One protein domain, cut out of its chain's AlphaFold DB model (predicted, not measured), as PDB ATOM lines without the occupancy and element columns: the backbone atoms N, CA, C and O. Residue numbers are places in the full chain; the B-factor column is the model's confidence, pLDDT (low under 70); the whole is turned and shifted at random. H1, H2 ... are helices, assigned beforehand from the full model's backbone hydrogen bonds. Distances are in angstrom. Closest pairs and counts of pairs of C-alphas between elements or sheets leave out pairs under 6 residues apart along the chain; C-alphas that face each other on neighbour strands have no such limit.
ATOM      1  N   LEU A  40     138.316 108.070 139.409       95.31
ATOM      2  CA  LEU A  40     139.205 107.329 140.306       95.31
ATOM      3  C   LEU A  40     139.861 106.164 139.558       95.31
ATOM      4  O   LEU A  40     141.085 106.009 139.606       95.31
ATOM      5  N   ASN A  41     139.053 105.392 138.836       96.12
ATOM      6  CA  ASN A  41     139.485 104.256 138.033       96.12
ATOM      7  C   ASN A  41     140.348 104.699 136.848       96.12
ATOM      8  O   ASN A  41     141.415 104.128 136.611       96.12
ATOM      9  N   LEU A  42     139.964 105.786 136.175       94.38
ATOM     10  CA  LEU A  42     140.748 106.383 135.099       94.38
ATOM     11  C   LEU A  42     142.135 106.821 135.592       94.38
ATOM     12  O   LEU A  42     143.154 106.498 134.978       94.38
ATOM     13  N   ARG A  43     142.206 107.502 136.743       95.88
ATOM     14  CA  ARG A  43     143.478 107.894 137.366       95.88
ATOM     15  C   ARG A  43     144.324 106.676 137.742       95.88
ATOM     16  O   ARG A  43     145.536 106.696 137.532       95.88
ATOM     17  N   HIS A  44     143.712 105.630 138.299       97.00
ATOM     18  CA  HIS A  44     144.418 104.397 138.649       97.00
ATOM     19  C   HIS A  44     145.021 103.720 137.410       97.00
ATOM     20  O   HIS A  44     146.214 103.416 137.411       97.00
ATOM     21  N   LYS A  45     144.243 103.568 136.328       97.62
ATOM     22  CA  LYS A  45     144.721 103.031 135.045       97.62
ATOM     23  C   LYS A  45     145.970 103.773 134.573       97.62
ATOM     24  O   LYS A  45     147.008 103.150 134.367       97.62
ATOM     25  N   HIS A  46     145.916 105.097 134.484       98.00
ATOM     26  CA  HIS A  46     147.044 105.897 134.001       98.00
ATOM     27  C   HIS A  46     148.274 105.805 134.913       98.00
ATOM     28  O   HIS A  46     149.394 105.669 134.417       98.00
ATOM     29  N   ALA A  47     148.081 105.766 136.234       97.88
ATOM     30  CA  ALA A  47     149.175 105.546 137.177       97.88
ATOM     31  C   ALA A  47     149.867 104.188 136.965       97.88
ATOM     32  O   ALA A  47     151.078 104.090 137.129       97.88
ATOM     33  N   MET A  48     149.130 103.149 136.564       97.75
ATOM     34  CA  MET A  48     149.701 101.822 136.309       97.75
ATOM     35  C   MET A  48     150.272 101.672 134.896       97.75
ATOM     36  O   MET A  48     151.228 100.922 134.696       97.75
ATOM     37  N   ARG A  49     149.688 102.346 133.898       97.94
ATOM     38  CA  ARG A  49     149.985 102.101 132.476       97.94
ATOM     39  C   ARG A  49     150.895 103.134 131.828       97.94
ATOM     40  O   ARG A  49     151.508 102.810 130.821       97.94
ATOM     41  N   LEU A  50     151.067 104.319 132.418       97.94
ATOM     42  CA  LEU A  50     152.007 105.331 131.912       97.94
ATOM     43  C   LEU A  50     153.438 105.172 132.449       97.94
ATOM     44  O   LEU A  50     154.350 105.849 131.968       97.94
ATOM     45  N   CYS A  51     153.666 104.295 133.434       96.88
ATOM     46  CA  CYS A  51     155.018 103.970 133.894       96.88
ATOM     47  C   CYS A  51     155.844 103.398 132.738       96.88
ATOM     48  O   CYS A  51     155.326 102.611 131.955       96.88
ATOM     49  N   TYR A  52     157.130 103.741 132.644       96.44
ATOM     50  CA  TYR A  52     158.009 103.258 131.571       96.44
ATOM     51  C   TYR A  52     158.363 101.761 131.666       96.44
ATOM     52  O   TYR A  52     158.890 101.202 130.716       96.44
ATOM     53  N   LEU A  53     158.008 101.100 132.773       96.06
ATOM     54  CA  LEU A  53     158.066  99.638 132.907       96.06
ATOM     55  C   LEU A  53     156.834  98.919 132.339       96.06
ATOM     56  O   LEU A  53     156.831  97.695 132.245       96.06
ATOM     57  N   ALA A  54     155.755  99.643 132.020       97.00
ATOM     58  CA  ALA A  54     154.562  99.026 131.450       97.00
ATOM     59  C   ALA A  54     154.849  98.510 130.035       97.00
ATOM     60  O   ALA A  54     155.587  99.157 129.287       97.00
ATOM     61  N   GLN A  55     154.215  97.395 129.660       96.12
ATOM     62  CA  GLN A  55     154.281  96.849 128.303       96.12
ATOM     63  C   GLN A  55     153.927  97.929 127.266       96.12
ATOM     64  O   GLN A  55     153.051  98.765 127.510       96.12
ATOM     65  N   GLU A  56     154.621  97.937 126.131       95.69
ATOM     66  CA  GLU A  56     154.560  99.044 125.176       95.69
ATOM     67  C   GLU A  56     153.160  99.283 124.610       95.69
ATOM     68  O   GLU A  56     152.710 100.422 124.531       95.69
ATOM     69  N   GLU A  57     152.440  98.225 124.256       95.56
ATOM     70  CA  GLU A  57     151.144  98.330 123.594       95.56
ATOM     71  C   GLU A  57     150.115  99.027 124.489       95.56
ATOM     72  O   GLU A  57     149.422  99.947 124.047       95.56
ATOM     73  N   ILE A  58     150.052  98.647 125.771       96.44
ATOM     74  CA  ILE A  58     149.139  99.284 126.727       96.44
ATOM     75  C   ILE A  58     149.616 100.679 127.124       96.44
ATOM     76  O   ILE A  58     148.786 101.561 127.354       96.44
ATOM     77  N   TRP A  59     150.931 100.904 127.179       97.81
ATOM     78  CA  TRP A  59     151.482 102.230 127.430       97.81
ATOM     79  C   TRP A  59     151.097 103.196 126.312       97.81
ATOM     80  O   TRP A  59     150.533 104.250 126.595       97.81
ATOM     81  N   ARG A  60     151.301 102.812 125.048       96.50
ATOM     82  CA  ARG A  60     150.959 103.629 123.880       96.50
ATOM     83  C   ARG A  60     149.466 103.947 123.831       96.50
ATOM     84  O   ARG A  60     149.108 105.106 123.635       96.50
ATOM     85  N   ALA A  61     148.608 102.949 124.054       96.00
ATOM     86  CA  ALA A  61     147.162 103.159 124.123       96.00
ATOM     87  C   ALA A  61     146.774 104.134 125.251       96.00
ATOM     88  O   ALA A  61     145.954 105.024 125.046       96.00
ATOM     89  N   SER A  62     147.412 104.017 126.419       97.50
ATOM     90  CA  SER A  62     147.136 104.889 127.570       97.50
ATOM     91  C   SER A  62     147.685 106.310 127.390       97.50
ATOM     92  O   SER A  62     147.090 107.261 127.880       97.50
ATOM     93  N   VAL A  63     148.815 106.488 126.695       97.44
ATOM     94  CA  VAL A  63     149.344 107.820 126.350       97.44
ATOM     95  C   VAL A  63     148.380 108.546 125.422       97.44
ATOM     96  O   VAL A  63     148.114 109.731 125.622       97.44
ATOM     97  N   GLU A  64     147.861 107.842 124.419       96.69
ATOM     98  CA  GLU A  64     146.902 108.397 123.469       96.69
ATOM     99  C   GLU A  64     145.586 108.777 124.163       96.69
ATOM    100  O   GLU A  64     145.118 109.905 124.026       96.69
ATOM    101  N   GLU A  65     145.061 107.890 125.012       96.38
ATOM    102  CA  GLU A  65     143.891 108.166 125.851       96.38
ATOM    103  C   GLU A  65     144.102 109.405 126.740       96.38
ATOM    104  O   GLU A  65     143.286 110.327 126.732       96.38
ATOM    105  N   ALA A  66     145.229 109.484 127.456       97.12
ATOM    106  CA  ALA A  66     145.549 110.627 128.310       97.12
ATOM    107  C   ALA A  66     145.606 111.949 127.533       97.12
ATOM    108  O   ALA A  66     145.183 112.986 128.051       97.12
ATOM    109  N   ARG A  67     146.137 111.931 126.301       97.00
ATOM    110  CA  ARG A  67     146.241 113.118 125.439       97.00
ATOM    111  C   ARG A  67     144.866 113.611 125.015       97.00
ATOM    112  O   ARG A  67     144.579 114.786 125.232       97.00
ATOM    113  N   GLN A  68     144.018 112.719 124.508       96.69
ATOM    114  CA  GLN A  68     142.656 113.061 124.090       96.69
ATOM    115  C   GLN A  68     141.822 113.578 125.270       96.69
ATOM    116  O   GLN A  68     141.130 114.588 125.161       96.69
ATOM    117  N   ILE A  69     141.943 112.954 126.447       95.88
ATOM    118  CA  ILE A  69     141.240 113.427 127.647       95.88
ATOM    119  C   ILE A  69     141.768 114.792 128.093       95.88
ATOM    120  O   ILE A  69     140.980 115.647 128.487       95.88
ATOM    121  N   ARG A  70     143.085 115.028 128.031       96.38
ATOM    122  CA  ARG A  70     143.682 116.325 128.381       96.38
ATOM    123  C   ARG A  70     143.252 117.440 127.433       96.38
ATOM    124  O   ARG A  70     143.104 118.567 127.895       96.38
ATOM    125  N   GLU A  71     143.057 117.134 126.156       97.25
ATOM    126  CA  GLU A  71     142.547 118.076 125.159       97.25
ATOM    127  C   GLU A  71     141.108 118.506 125.476       97.25
ATOM    128  O   GLU A  71     140.811 119.699 125.495       97.25
ATOM    129  N   VAL A  72     140.236 117.552 125.817       97.06
ATOM    130  CA  VAL A  72     138.822 117.828 126.127       97.06
ATOM    131  C   VAL A  72     138.633 118.411 127.533       97.06
ATOM    132  O   VAL A  72     137.821 119.311 127.738       97.06
ATOM    133  N   ASN A  73     139.363 117.903 128.528       96.00
ATOM    134  CA  ASN A  73     139.278 118.339 129.921       96.00
ATOM    135  C   ASN A  73     140.678 118.482 130.551       96.00
ATOM    136  O   ASN A  73     141.169 117.565 131.225       96.00
ATOM    137  N   PRO A  74     141.308 119.663 130.416       95.38
ATOM    138  CA  PRO A  74     142.643 119.924 130.958       95.38
ATOM    139  C   PRO A  74     142.743 119.759 132.483       95.38
ATOM    140  O   PRO A  74     143.788 119.362 133.007       95.38
ATOM    141  N   THR A  75     141.654 120.033 133.212       94.75
ATOM    142  CA  THR A  75     141.599 119.917 134.679       94.75
ATOM    143  C   THR A  75     141.737 118.473 135.143       94.75
ATOM    144  O   THR A  75     142.413 118.228 136.143       94.75
ATOM    145  N   ILE A  76     141.133 117.525 134.427       92.62
ATOM    146  CA  ILE A  76     141.302 116.090 134.682       92.62
ATOM    147  C   ILE A  76     142.638 115.610 134.109       92.62
ATOM    148  O   ILE A  76     143.403 114.943 134.808       92.62
ATOM    149  N   GLY A  77     142.951 115.995 132.867       94.06
ATOM    150  CA  GLY A  77     144.130 115.530 132.136       94.06
ATOM    151  C   GLY A  77     145.456 115.770 132.858       94.06
ATOM    152  O   GLY A  77     146.343 114.922 132.804       94.06
ATOM    153  N   LYS A  78     145.587 116.865 133.622       93.38
ATOM    154  CA  LYS A  78     146.796 117.137 134.426       93.38
ATOM    155  C   LYS A  78     147.067 116.112 135.540       93.38
ATOM    156  O   LYS A  78     148.152 116.131 136.113       93.38
ATOM    157  N   TYR A  79     146.106 115.244 135.870       95.19
ATOM    158  CA  TYR A  79     146.257 114.177 136.866       95.19
ATOM    159  C   TYR A  79     146.357 112.772 136.252       95.19
ATOM    160  O   TYR A  79     146.537 111.802 136.991       95.19
ATOM    161  N   LEU A  80     146.272 112.642 134.925       97.00
ATOM    162  CA  LEU A  80     146.449 111.375 134.213       97.00
ATOM    163  C   LEU A  80     147.935 111.155 133.925       97.00
ATOM    164  O   LEU A  80     148.438 111.417 132.836       97.00
ATOM    165  N   LEU A  81     148.656 110.741 134.963       97.38
ATOM    166  CA  LEU A  81     150.115 110.740 135.003       97.38
ATOM    167  C   LEU A  81     150.669 109.407 135.531       97.38
ATOM    168  O   LEU A  81     149.993 108.730 136.310       97.38
ATOM    169  N   PRO A  82     151.920 109.047 135.185       97.81
ATOM    170  CA  PRO A  82     152.613 107.912 135.785       97.81
ATOM    171  C   PRO A  82     152.826 108.129 137.290       97.81
ATOM    172  O   PRO A  82     152.799 109.265 137.786       97.81
ATOM    173  N   PRO A  83     153.119 107.064 138.052       97.88
ATOM    174  CA  PRO A  83     153.052 107.130 139.504       97.88
ATOM    175  C   PRO A  83     154.184 108.000 140.073       97.88
ATOM    176  O   PRO A  83     154.023 108.649 141.107       97.88
ATOM    177  N   CYS A  84     155.306 108.109 139.357       98.06
ATOM    178  CA  CYS A  84     156.409 108.994 139.714       98.06
ATOM    179  C   CYS A  84     156.075 110.488 139.549       98.06
ATOM    180  O   CYS A  84     156.459 111.300 140.392       98.06
ATOM    181  N   ALA A  85     155.319 110.861 138.514       97.88
ATOM    182  CA  ALA A  85     154.860 112.231 138.302       97.88
ATOM    183  C   ALA A  85     153.775 112.618 139.321       97.88
ATOM    184  O   ALA A  85     153.826 113.706 139.893       97.88
ATOM    185  N   LEU A  86     152.869 111.691 139.653       97.31
ATOM    186  CA  LEU A  86     151.897 111.882 140.736       97.31
ATOM    187  C   LEU A  86     152.583 112.120 142.091       97.31
ATOM    188  O   LEU A  86     152.228 113.056 142.808       97.31
ATOM    189  N   ARG A  87     153.609 111.328 142.434       98.12
ATOM    190  CA  ARG A  87     154.398 111.535 143.662       98.12
ATOM    191  C   ARG A  87     155.164 112.855 143.641       98.12
ATOM    192  O   ARG A  87     155.218 113.530 144.667       98.12
ATOM    193  N   LYS A  88     155.701 113.261 142.483       97.94
ATOM    194  CA  LYS A  88     156.348 114.571 142.304       97.94
ATOM    195  C   LYS A  88     155.381 115.722 142.587       97.94
ATOM    196  O   LYS A  88     155.753 116.623 143.337       97.94
ATOM    197  N   LEU A  89     154.162 115.672 142.042       96.25
ATOM    198  CA  LEU A  89     153.107 116.658 142.312       96.25
ATOM    199  C   LEU A  89     152.751 116.713 143.802       96.25
ATOM    200  O   LEU A  89     152.658 117.795 144.375       96.25
ATOM    201  N   ALA A  90     152.631 115.551 144.445       97.38
ATOM    202  CA  ALA A  90     152.330 115.435 145.871       97.38
ATOM    203  C   ALA A  90     153.533 115.716 146.798       97.38
ATOM    204  O   ALA A  90     153.395 115.631 148.015       97.38
ATOM    205  N   ARG A  91     154.716 116.037 146.251       97.88
ATOM    206  CA  ARG A  91     155.974 116.242 147.000       97.88
ATOM    207  C   ARG A  91     156.389 115.036 147.863       97.88
ATOM    208  O   ARG A  91     157.085 115.198 148.861       97.88
ATOM    209  N   ILE A  92     156.021 113.821 147.451       98.25
ATOM    210  CA  ILE A  92     156.331 112.571 148.159       98.25
ATOM    211  C   ILE A  92     157.680 112.017 147.679       98.25
ATOM    212  O   ILE A  92     157.928 111.919 146.474       98.25
ATOM    213  N   ARG A  93     158.541 111.605 148.621       96.94
ATOM    214  CA  ARG A  93     159.820 110.930 148.337       96.94
ATOM    215  C   ARG A  93     159.808 109.447 148.759       96.94
ATOM    216  O   ARG A  93     159.088 109.107 149.692       96.94
ATOM    217  N   PRO A  94     160.569 108.567 148.074       96.19
ATOM    218  CA  PRO A  94     161.272 108.816 146.805       96.19
ATOM    219  C   PRO A  94     160.283 109.122 145.669       96.19
ATOM    220  O   PRO A  94     159.132 108.688 145.721       96.19
ATOM    221  N   THR A  95     160.704 109.916 144.677       97.69
ATOM    222  CA  THR A  95     159.822 110.334 143.570       97.69
ATOM    223  C   THR A  95     159.412 109.139 142.718       97.69
ATOM    224  O   THR A  95     158.229 108.957 142.448       97.69
ATOM    225  N   CYS A  96     160.371 108.302 142.315       97.62
ATOM    226  CA  CYS A  96     160.072 107.039 141.654       97.62
ATOM    227  C   CYS A  96     159.671 105.995 142.708       97.62
ATOM    228  O   CYS A  96     160.461 105.751 143.620       97.62
ATOM    229  N   PRO A  97     158.479 105.383 142.608       97.06
ATOM    230  CA  PRO A  97     158.060 104.347 143.550       97.06
ATOM    231  C   PRO A  97     158.672 102.969 143.258       97.06
ATOM    232  O   PRO A  97     158.569 102.092 144.104       97.06
ATOM    233  N   GLU A  98     159.299 102.769 142.094       97.00
ATOM    234  CA  GLU A  98     159.818 101.459 141.665       97.00
ATOM    235  C   GLU A  98     161.165 101.078 142.297       97.00
ATOM    236  O   GLU A  98     161.611  99.944 142.134       97.00
ATOM    237  N   GLY A  99     161.812 102.004 143.017       93.81
ATOM    238  CA  GLY A  99     163.086 101.754 143.699       93.81
ATOM    239  C   GLY A  99     164.158 101.244 142.738       93.81
ATOM    240  O   GLY A  99     164.437 101.889 141.726       93.81
ATOM    241  N   ASP A 100     164.702 100.064 143.033       96.25
ATOM    242  CA  ASP A 100     165.736  99.392 142.231       96.25
ATOM    243  C   ASP A 100     165.278  99.064 140.804       96.25
ATOM    244  O   ASP A 100     166.098  98.900 139.905       96.25
ATOM    245  N   ARG A 101     163.962  99.023 140.559       95.69
ATOM    246  CA  ARG A 101     163.380  98.831 139.222       95.69
ATOM    247  C   ARG A 101     163.164 100.148 138.482       95.69
ATOM    248  O   ARG A 101     162.330 100.225 137.586       95.69
ATOM    249  N   PHE A 102     163.859 101.219 138.856       96.50
ATOM    250  CA  PHE A 102     163.765 102.485 138.143       96.50
ATOM    251  C   PHE A 102     163.988 102.281 136.637       96.50
ATOM    252  O   PHE A 102     165.018 101.780 136.207       96.50
ATOM    253  N   CYS A 103     163.032 102.733 135.825       94.69
ATOM    254  CA  CYS A 103     163.055 102.603 134.362       94.69
ATOM    255  C   CYS A 103     164.202 103.348 133.640       94.69
ATOM    256  O   CYS A 103     164.188 103.434 132.417       94.69
ATOM    257  N   GLY A 104     165.141 103.965 134.364       94.69
ATOM    258  CA  GLY A 104     166.263 104.729 133.806       94.69
ATOM    259  C   GLY A 104     165.911 106.142 133.327       94.69
ATOM    260  O   GLY A 104     166.802 106.976 133.179       94.69
ATOM    261  N   VAL A 105     164.625 106.459 133.149       95.31
ATOM    262  CA  VAL A 105     164.161 107.757 132.638       95.31
ATOM    263  C   VAL A 105     163.446 108.546 133.740       95.31
ATOM    264  O   VAL A 105     162.488 108.042 134.329       95.31
ATOM    265  N   PRO A 106     163.832 109.801 134.035       96.06
ATOM    266  CA  PRO A 106     163.150 110.631 135.026       96.06
ATOM    267  C   PRO A 106     161.830 111.198 134.472       96.06
ATOM    268  O   PRO A 106     161.663 112.411 134.363       96.06
ATOM    269  N   VAL A 107     160.871 110.321 134.149       96.94
ATOM    270  CA  VAL A 107     159.591 110.650 133.484       96.94
ATOM    271  C   VAL A 107     158.807 111.745 134.216       96.94
ATOM    272  O   VAL A 107     158.118 112.542 133.597       96.94
ATOM    273  N   TRP A 108     158.959 111.855 135.539       97.06
ATOM    274  CA  TRP A 108     158.338 112.909 136.354       97.06
ATOM    275  C   TRP A 108     158.830 114.337 136.056       97.06
ATOM    276  O   TRP A 108     158.372 115.277 136.705       97.06
ATOM    277  N   ARG A 109     159.807 114.504 135.157       96.81
ATOM    278  CA  ARG A 109     160.279 115.803 134.652       96.81
ATOM    279  C   ARG A 109     159.754 116.132 133.252       96.81
ATOM    280  O   ARG A 109     160.033 117.227 132.786       96.81
ATOM    281  N   LEU A 110     159.053 115.203 132.608       96.25
ATOM    282  CA  LEU A 110     158.572 115.325 131.235       96.25
ATOM    283  C   LEU A 110     157.085 115.688 131.219       96.25
ATOM    284  O   LEU A 110     156.308 115.167 132.028       96.25
ATOM    285  N   ASP A 111     156.674 116.515 130.264       94.81
ATOM    286  CA  ASP A 111     155.273 116.645 129.871       94.81
ATOM    287  C   ASP A 111     154.816 115.413 129.071       94.81
ATOM    288  O   ASP A 111     155.598 114.753 128.388       94.81
ATOM    289  N   LEU A 112     153.515 115.121 129.096       93.94
ATOM    290  CA  LEU A 112     152.905 114.039 128.310       93.94
ATOM    291  C   LEU A 112     153.183 114.150 126.790       93.94
ATOM    292  O   LEU A 112     153.206 113.140 126.084       93.94
ATOM    293  N   SER A 113     153.397 115.357 126.257       93.06
ATOM    294  CA  SER A 113     153.797 115.576 124.854       93.06
ATOM    295  C   SER A 113     155.229 115.114 124.553       93.06
ATOM    296  O   SER A 113     155.541 114.752 123.419       93.06
ATOM    297  N   GLU A 114     156.084 115.045 125.572       95.50
ATOM    298  CA  GLU A 114     157.480 114.612 125.472       95.50
ATOM    299  C   GLU A 114     157.637 113.100 125.668       95.50
ATOM    300  O   GLU A 114     158.727 112.559 125.480       95.50
ATOM    301  N   TYR A 115     156.560 112.397 126.033       95.38
ATOM    302  CA  TYR A 115     156.594 110.958 126.266       95.38
ATOM    303  C   TYR A 115     156.946 110.226 124.976       95.38
ATOM    304  O   TYR A 115     156.171 110.183 124.016       95.38
TER     305      TYR A 115
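Overview. This is residues 40 to 115 of the 119 residues of the protein "FAD-dependent thymidylate synthase" of Blastocatellia bacterium (UniProt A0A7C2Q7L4). The longest helix, H2, makes one side, with H1 folded back on it as a slanted helical hairpin and tiny H3 at its far end. H4 is set away from H2, and a long loop-rich tail, residues 90 to 115, swings out past H4 to Asp 100, then turns back. The 76 printed residues hold four named helices, H1 to H4, and no named strand: all helix. The whole is compact, radius of gyration of the C-alphas 11.6 A, spanning 35 by 28 by 24 A.

Along the chain. H2, residues 56 to 72, runs 24.5 A from C-alpha 56 at (154.560, 99.044, 125.176). H1 is residues 40 to 49, 14.3 A, H3 74 to 77, and H4 83 to 89, ending at C-alpha 89 (153.107, 116.658, 142.312).

Arrangement. H2 touches H1, closest C-alphas Arg 49 and Trp 59 at 5.3 A, a steep tilt of 42 degrees, opposite ways. Residues 66 to 71 of H2 touch H3, closest C-alphas Arg 70 and Gly 77 at 3.9 A. H1 and H4 only just touch, with 3 pairs of C-alphas within 8 A, the closest Ala 47 and Pro 83 at 4.8 A. H2 and H4 are apart. In H1, H2 and H4 every O i to N i+4 pair is within hydrogen-bond range; H3 is too short for one.

Size, cuts and confidence. The C-alphas farthest apart, Val 72 and Asp 100, are 36.4 A apart. The printed part has no cut, no link between named helices is long, and no printed residue is under 70 in pLDDT.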